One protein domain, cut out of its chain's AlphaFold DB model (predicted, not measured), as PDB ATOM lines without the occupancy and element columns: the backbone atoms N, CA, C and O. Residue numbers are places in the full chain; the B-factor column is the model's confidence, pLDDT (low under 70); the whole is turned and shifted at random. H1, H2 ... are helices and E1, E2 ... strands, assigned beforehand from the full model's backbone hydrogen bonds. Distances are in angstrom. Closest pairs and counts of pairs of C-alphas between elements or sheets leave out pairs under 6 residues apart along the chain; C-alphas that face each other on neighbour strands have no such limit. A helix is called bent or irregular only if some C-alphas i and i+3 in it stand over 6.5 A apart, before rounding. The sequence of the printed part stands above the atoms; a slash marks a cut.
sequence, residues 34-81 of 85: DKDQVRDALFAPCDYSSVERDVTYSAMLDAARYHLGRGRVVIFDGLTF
ATOM      1  N   ASP A  34      34.488  30.702  76.977       96.12
ATOM      2  CA  ASP A  34      34.775  30.606  75.548       96.12
ATOM      3  C   ASP A  34      34.207  29.295  74.986       96.12
ATOM      4  O   ASP A  34      34.531  28.210  75.474       96.12
ATOM      5  N   LYS A  35      33.342  29.392  73.968       94.69
ATOM      6  CA  LYS A  35      32.696  28.221  73.356       94.69
ATOM      7  C   LYS A  35      33.701  27.216  72.794       94.69
ATOM      8  O   LYS A  35      33.478  26.016  72.919       94.69
ATOM      9  N   ASP A  36      34.737  27.690  72.108       92.69
ATOM     10  CA  ASP A  36      35.688  26.811  71.434       92.69
ATOM     11  C   ASP A  36      36.566  26.098  72.468       92.69
ATOM     12  O   ASP A  36      36.693  24.882  72.390       92.69
ATOM     13  N   GLN A  37      37.011  26.789  73.524       95.44
ATOM     14  CA  GLN A  37      37.719  26.144  74.640       95.44
ATOM     15  C   GLN A  37      36.857  25.108  75.372       95.44
ATOM     16  O   GLN A  37      37.348  24.034  75.713       95.44
ATOM     17  N   VAL A  38      35.575  25.405  75.623       96.81
ATOM     18  CA  VAL A  38      34.667  24.444  76.272       96.81
ATOM     19  C   VAL A  38      34.445  23.225  75.382       96.81
ATOM     20  O   VAL A  38      34.513  22.102  75.873       96.81
ATOM     21  N   ARG A  39      34.208  23.421  74.081       96.25
ATOM     22  CA  ARG A  39      34.030  22.307  73.143       96.25
ATOM     23  C   ARG A  39      35.284  21.440  73.078       96.25
ATOM     24  O   ARG A  39      35.176  20.226  73.203       96.25
ATOM     25  N   ASP A  40      36.450  22.058  72.924       95.88
ATOM     26  CA  ASP A  40      37.714  21.336  72.806       95.88
ATOM     27  C   ASP A  40      38.015  20.544  74.090       95.88
ATOM     28  O   ASP A  40      38.447  19.397  74.017       95.88
ATOM     29  N   ALA A  41      37.696  21.095  75.266       97.25
ATOM     30  CA  ALA A  41      37.830  20.387  76.538       97.25
ATOM     31  C   ALA A  41      36.868  19.193  76.691       97.25
ATOM     32  O   ALA A  41      37.189  18.245  77.405       97.25
ATOM     33  N   LEU A  42      35.688  19.243  76.065       97.31
ATOM     34  CA  LEU A  42      34.677  18.187  76.161       97.31
ATOM     35  C   LEU A  42      34.850  17.087  75.108       97.31
ATOM     36  O   LEU A  42      34.511  15.939  75.389       97.31
ATOM     37  N   PHE A  43      35.336  17.429  73.912       96.75
ATOM     38  CA  PHE A  43      35.189  16.570  72.735       96.75
ATOM     39  C   PHE A  43      36.459  16.330  71.925       96.75
ATOM     40  O   PHE A  43      36.396  15.517  71.016       96.75
ATOM     41  N   ALA A  44      37.602  16.973  72.200       93.19
ATOM     42  CA  ALA A  44      38.765  16.848  71.316       93.19
ATOM     43  C   ALA A  44      39.180  15.370  71.072       93.19
ATOM     44  O   ALA A  44      39.538  14.677  72.031       93.19
ATOM     45  N   PRO A  45      39.200  14.894  69.803       93.25
ATOM     46  CA  PRO A  45      38.891  15.623  68.561       93.25
ATOM     47  C   PRO A  45      37.382  15.785  68.276       93.25
ATOM     48  O   PRO A  45      36.640  14.810  68.273       93.25
ATOM     49  N   CYS A  46      36.961  17.007  67.935       93.00
ATOM     50  CA  CYS A  46      35.552  17.361  67.725       93.00
ATOM     51  C   CYS A  46      35.027  16.948  66.333       93.00
ATOM     52  O   CYS A  46      35.692  17.201  65.322       93.00
ATOM     53  N   ASP A  47      33.803  16.425  66.262       92.81
ATOM     54  CA  ASP A  47      33.091  16.106  65.015       92.81
ATOM     55  C   ASP A  47      32.139  17.216  64.528       92.81
ATOM     56  O   ASP A  47      31.622  17.157  63.410       92.81
ATOM     57  N   TYR A  48      31.954  18.271  65.331       89.06
ATOM     58  CA  TYR A  48      31.086  19.420  65.049       89.06
ATOM     59  C   TYR A  48      29.608  19.051  64.854       89.06
ATOM     60  O   TYR A  48      28.847  19.800  64.224       89.06
ATOM     61  N   SER A  49      29.173  17.923  65.414       93.75
ATOM     62  CA  SER A  49      27.779  17.503  65.393       93.75
ATOM     63  C   SER A  49      26.877  18.471  66.164       93.75
ATOM     64  O   SER A  49      27.289  19.251  67.031       93.75
ATOM     65  N   SER A  50      25.579  18.407  65.865       93.00
ATOM     66  CA  SER A  50      24.574  19.129  66.646       93.00
ATOM     67  C   SER A  50      24.572  18.698  68.112       93.00
ATOM     68  O   SER A  50      24.317  19.531  68.971       93.00
ATOM     69  N   VAL A  51      24.890  17.429  68.392       95.69
ATOM     70  CA  VAL A  51      24.933  16.884  69.752       95.69
ATOM     71  C   VAL A  51      26.095  17.494  70.537       95.69
ATOM     72  O   VAL A  51      25.863  18.022  71.623       95.69
ATOM     73  N   GLU A  52      27.310  17.523  69.975       95.94
ATOM     74  CA  GLU A  52      28.458  18.204  70.601       95.94
ATOM     75  C   GLU A  52      28.145  19.671  70.900       95.94
ATOM     76  O   GLU A  52      28.448  20.189  71.979       95.94
ATOM     77  N   ARG A  53      27.499  20.351  69.948       93.50
ATOM     78  CA  ARG A  53      27.083  21.743  70.110       93.50
ATOM     79  C   ARG A  53      26.111  21.897  71.282       93.50
ATOM     80  O   ARG A  53      26.334  22.763  72.124       93.50
ATOM     81  N   ASP A  54      25.061  21.088  71.349       95.31
ATOM     82  CA  ASP A  54      24.024  21.207  72.379       95.31
ATOM     83  C   ASP A  54      24.587  20.907  73.784       95.31
ATOM     84  O   ASP A  54      24.280  21.615  74.750       95.31
ATOM     85  N   VAL A  55      25.496  19.930  73.895       97.62
ATOM     86  CA  VAL A  55      26.223  19.639  75.142       97.62
ATOM     87  C   VAL A  55      27.166  20.785  75.518       97.62
ATOM     88  O   VAL A  55      27.170  21.216  76.670       97.62
ATOM     89  N   THR A  56      27.908  21.341  74.554       97.00
ATOM     90  CA  THR A  56      28.785  22.505  74.773       97.00
ATOM     91  C   THR A  56      27.990  23.692  75.319       97.00
ATOM     92  O   THR A  56      28.372  24.278  76.331       97.00
ATOM     93  N   TYR A  57      26.851  24.032  74.702       95.75
ATOM     94  CA  TYR A  57      25.992  25.117  75.190       95.75
ATOM     95  C   TYR A  57      25.450  24.839  76.592       95.75
ATOM     96  O   TYR A  57      25.417  25.750  77.419       95.75
ATOM     97  N   SER A  58      25.056  23.598  76.881       97.75
ATOM     98  CA  SER A  58      24.580  23.215  78.214       97.75
ATOM     99  C   SER A  58      25.667  23.424  79.273       97.75
ATOM    100  O   SER A  58      25.431  24.115  80.263       97.75
ATOM    101  N   ALA A  59      26.891  22.956  79.011       98.19
ATOM    102  CA  ALA A  59      28.037  23.145  79.900       98.19
ATOM    103  C   ALA A  59      28.380  24.631  80.115       98.19
ATOM    104  O   ALA A  59      28.619  25.068  81.243       98.19
ATOM    105  N   MET A  60      28.351  25.433  79.045       98.06
ATOM    106  CA  MET A  60      28.549  26.883  79.125       98.06
ATOM    107  C   MET A  60      27.501  27.557  80.024       98.06
ATOM    108  O   MET A  60      27.843  28.415  80.841       98.06
ATOM    109  N   LEU A  61      26.226  27.179  79.890       97.44
ATOM    110  CA  LEU A  61      25.134  27.728  80.697       97.44
ATOM    111  C   LEU A  61      25.238  27.309  82.168       97.44
ATOM    112  O   LEU A  61      24.989  28.136  83.046       97.44
ATOM    113  N   ASP A  62      25.645  26.074  82.455       98.38
ATOM    114  CA  ASP A  62      25.849  25.602  83.827       98.38
ATOM    115  C   ASP A  62      27.017  26.316  84.516       98.38
ATOM    116  O   ASP A  62      26.875  26.807  85.642       98.38
ATOM    117  N   ALA A  63      28.139  26.493  83.813       98.06
ATOM    118  CA  ALA A  63      29.258  27.296  84.300       98.06
ATOM    119  C   ALA A  63      28.846  28.761  84.549       98.06
ATOM    120  O   ALA A  63      29.221  29.364  85.563       98.06
ATOM    121  N   ALA A  64      28.018  29.332  83.669       97.81
ATOM    122  CA  ALA A  64      27.490  30.676  83.860       97.81
ATOM    123  C   ALA A  64      26.586  30.770  85.094       97.81
ATOM    124  O   ALA A  64      26.784  31.668  85.913       97.81
ATOM    125  N   ARG A  65      25.648  29.831  85.284       97.94
ATOM    126  CA  ARG A  65      24.785  29.765  86.479       97.94
ATOM    127  C   ARG A  65      25.612  29.734  87.761       97.94
ATOM    128  O   ARG A  65      25.334  30.503  88.680       97.94
ATOM    129  N   TYR A  66      26.663  28.916  87.795       97.62
ATOM    130  CA  TYR A  66      27.575  28.839  88.935       97.62
ATOM    131  C   TYR A  66      28.238  30.189  89.253       97.62
ATOM    132  O   TYR A  66      28.293  30.604  90.411       97.62
ATOM    133  N   HIS A  67      28.747  30.902  88.246       97.19
ATOM    134  CA  HIS A  67      29.399  32.197  88.460       97.19
ATOM    135  C   HIS A  67      28.418  33.312  88.826       97.19
ATOM    136  O   HIS A  67      28.698  34.092  89.741       97.19
ATOM    137  N   LEU A  68      27.261  33.353  88.170       96.69
ATOM    138  CA  LEU A  68      26.201  34.318  88.451       96.69
ATOM    139  C   LEU A  68      25.666  34.159  89.879       96.69
ATOM    140  O   LEU A  68      25.515  35.156  90.582       96.69
ATOM    141  N   GLY A  69      25.485  32.919  90.350       96.12
ATOM    142  CA  GLY A  69      25.096  32.622  91.733       96.12
ATOM    143  C   GLY A  69      26.100  33.114  92.785       96.12
ATOM    144  O   GLY A  69      25.755  33.247  93.954       96.12
ATOM    145  N   ARG A  70      27.332  33.444  92.375       95.44
ATOM    146  CA  ARG A  70      28.376  34.028  93.232       95.44
ATOM    147  C   ARG A  70      28.586  35.525  93.012       95.44
ATOM    148  O   ARG A  70      29.623  36.054  93.399       95.44
ATOM    149  N   GLY A  71      27.631  36.206  92.379       95.50
ATOM    150  CA  GLY A  71      27.680  37.657  92.190       95.50
ATOM    151  C   GLY A  71      28.630  38.126  91.082       95.50
ATOM    152  O   GLY A  71      28.895  39.322  90.986       95.50
ATOM    153  N   ARG A  72      29.165  37.212  90.261       96.00
ATOM    154  CA  ARG A  72      30.184  37.526  89.249       96.00
ATOM    155  C   ARG A  72      29.565  37.945  87.924       96.00
ATOM    156  O   ARG A  72      28.429  37.589  87.612       96.00
ATOM    157  N   VAL A  73      30.348  38.661  87.123       97.38
ATOM    158  CA  VAL A  73      30.027  38.913  85.716       97.38
ATOM    159  C   VAL A  73      30.539  37.750  84.871       97.38
ATOM    160  O   VAL A  73      31.675  37.308  85.037       97.38
ATOM    161  N   VAL A  74      29.709  37.261  83.956       98.06
ATOM    162  CA  VAL A  74      30.081  36.238  82.975       98.06
ATOM    163  C   VAL A  74      30.145  36.874  81.597       98.06
ATOM    164  O   VAL A  74      29.232  37.597  81.205       98.06
ATOM    165  N   ILE A  75      31.216  36.604  80.861       97.69
ATOM    166  CA  ILE A  75      31.425  37.065  79.491       97.69
ATOM    167  C   ILE A  75      31.444  35.829  78.597       97.69
ATOM    168  O   ILE A  75      32.346  35.006  78.710       97.69
ATOM    169  N   PHE A  76      30.466  35.690  77.711       97.19
ATOM    170  CA  PHE A  76      30.485  34.648  76.690       97.19
ATOM    171  C   PHE A  76      31.251  35.119  75.454       97.19
ATOM    172  O   PHE A  76      30.953  36.187  74.911       97.19
ATOM    173  N   ASP A  77      32.189  34.291  74.998       94.88
ATOM    174  CA  ASP A  77      32.958  34.479  73.766       94.88
ATOM    175  C   ASP A  77      32.837  33.253  72.836       94.88
ATOM    176  O   ASP A  77      32.300  32.206  73.207       94.88
ATOM    177  N   GLY A  78      33.285  33.397  71.589       84.88
ATOM    178  CA  GLY A  78      33.223  32.354  70.564       84.88
ATOM    179  C   GLY A  78      31.849  32.226  69.899       84.88
ATOM    180  O   GLY A  78      31.621  31.315  69.106       84.88
ATOM    181  N   LEU A  79      30.912  33.138  70.177       83.62
ATOM    182  CA  LEU A  79      29.577  33.115  69.580       83.62
ATOM    183  C   LEU A  79      29.583  33.820  68.215       83.62
ATOM    184  O   LEU A  79      29.894  35.008  68.090       83.62
ATOM    185  N   THR A  80      29.246  33.068  67.170       75.19
ATOM    186  CA  THR A  80      29.071  33.575  65.805       75.19
ATOM    187  C   THR A  80      27.594  33.817  65.511       75.19
ATOM    188  O   THR A  80      26.710  33.267  66.169       75.19
ATOM    189  N   PHE A  81      27.306  34.661  64.518       69.38
ATOM    190  CA  PHE A  81      25.932  34.858  64.062       69.38
ATOM    191  C   PHE A  81      25.341  33.533  63.573       69.38
ATOM    192  O   PHE A  81      25.909  32.869  62.704       69.38
TER     193      PHE A  81
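AT A GLANCE: This is residues 34 to 81 of the 85 residues of a protein of Acidimicrobiia bacterium (UniProt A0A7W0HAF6). A long helix, H2, makes the backbone of a small elongated body; a shorter helix, H1, crosses it at a steep tilt and packs on part of it, residues 52 to 60, while the strand E1 folds back along H2 after a tight turn, its far part coming near the beginning of H1. The printed part has 48 residues, with two named helices and one named strand in the order H1, H2, E1; E1 pairs with no named strand, and the class is mostly helix. It is only just compact, close to loose, with a radius of gyration of the C-alphas of 11.4 A. The C-alphas span 35 by 20 by 15 A along their three main axes.

IN THESE COORDINATES: The printed part begins at Asp 34, and H1 follows as residues 35 to 43, 11.9 A from first to last C-alpha. C-alpha 35 is at (32.696, 28.221, 73.356). After a link of 6 residues comes H2, residues 50 to 68, the longest helix with 19 residues and 26.6 A from first to last C-alpha. It begins with C-alpha 50 at (24.574, 19.129, 66.646) and ends with C-alpha 68 at (26.201, 34.318, 88.451). E1 is residues 73 to 79, 17.2 A from first to last C-alpha, and ends with C-alpha 79 at (29.577, 33.115, 69.580).

HOW THE PARTS SIT: H1 touches H2, and of H2 residues 52 to 60 alone take part. The closest C-alphas of the two are those of Arg 39 and Thr 56, 5.5 A apart. Their lines stand at a steep tilt of 64 degrees, and the helices run opposite ways. The closest C-alphas of H2 and E1 are those of Ala 64 and Val 74, 6.2 A apart, and the two elements have 4 pairs of C-alphas within 8 A. The closest C-alphas of H1 and E1 are those of Lys 35 and Gly 78, 5.0 A apart, and these two have 5 pairs within 8 A. In H1 and H2 every O i to N i+4 pair of the backbone is within hydrogen-bond range. Neither helix is bent or irregular.

THE WHOLE: The two C-alphas farthest apart in the domain are those of Asp 47 and Gly 71, 35.1 A. The first and last printed C-alphas, those of Asp 34 and Phe 81, are 15.1 A apart. The printed part has no cut. The link from H1 to H2 is short, the link from H2 to E1, with 4 residues, is tight, and no link is long. The mean pLDDT of the printed part is 94.5, and the one printed residue under 70 is Phe 81.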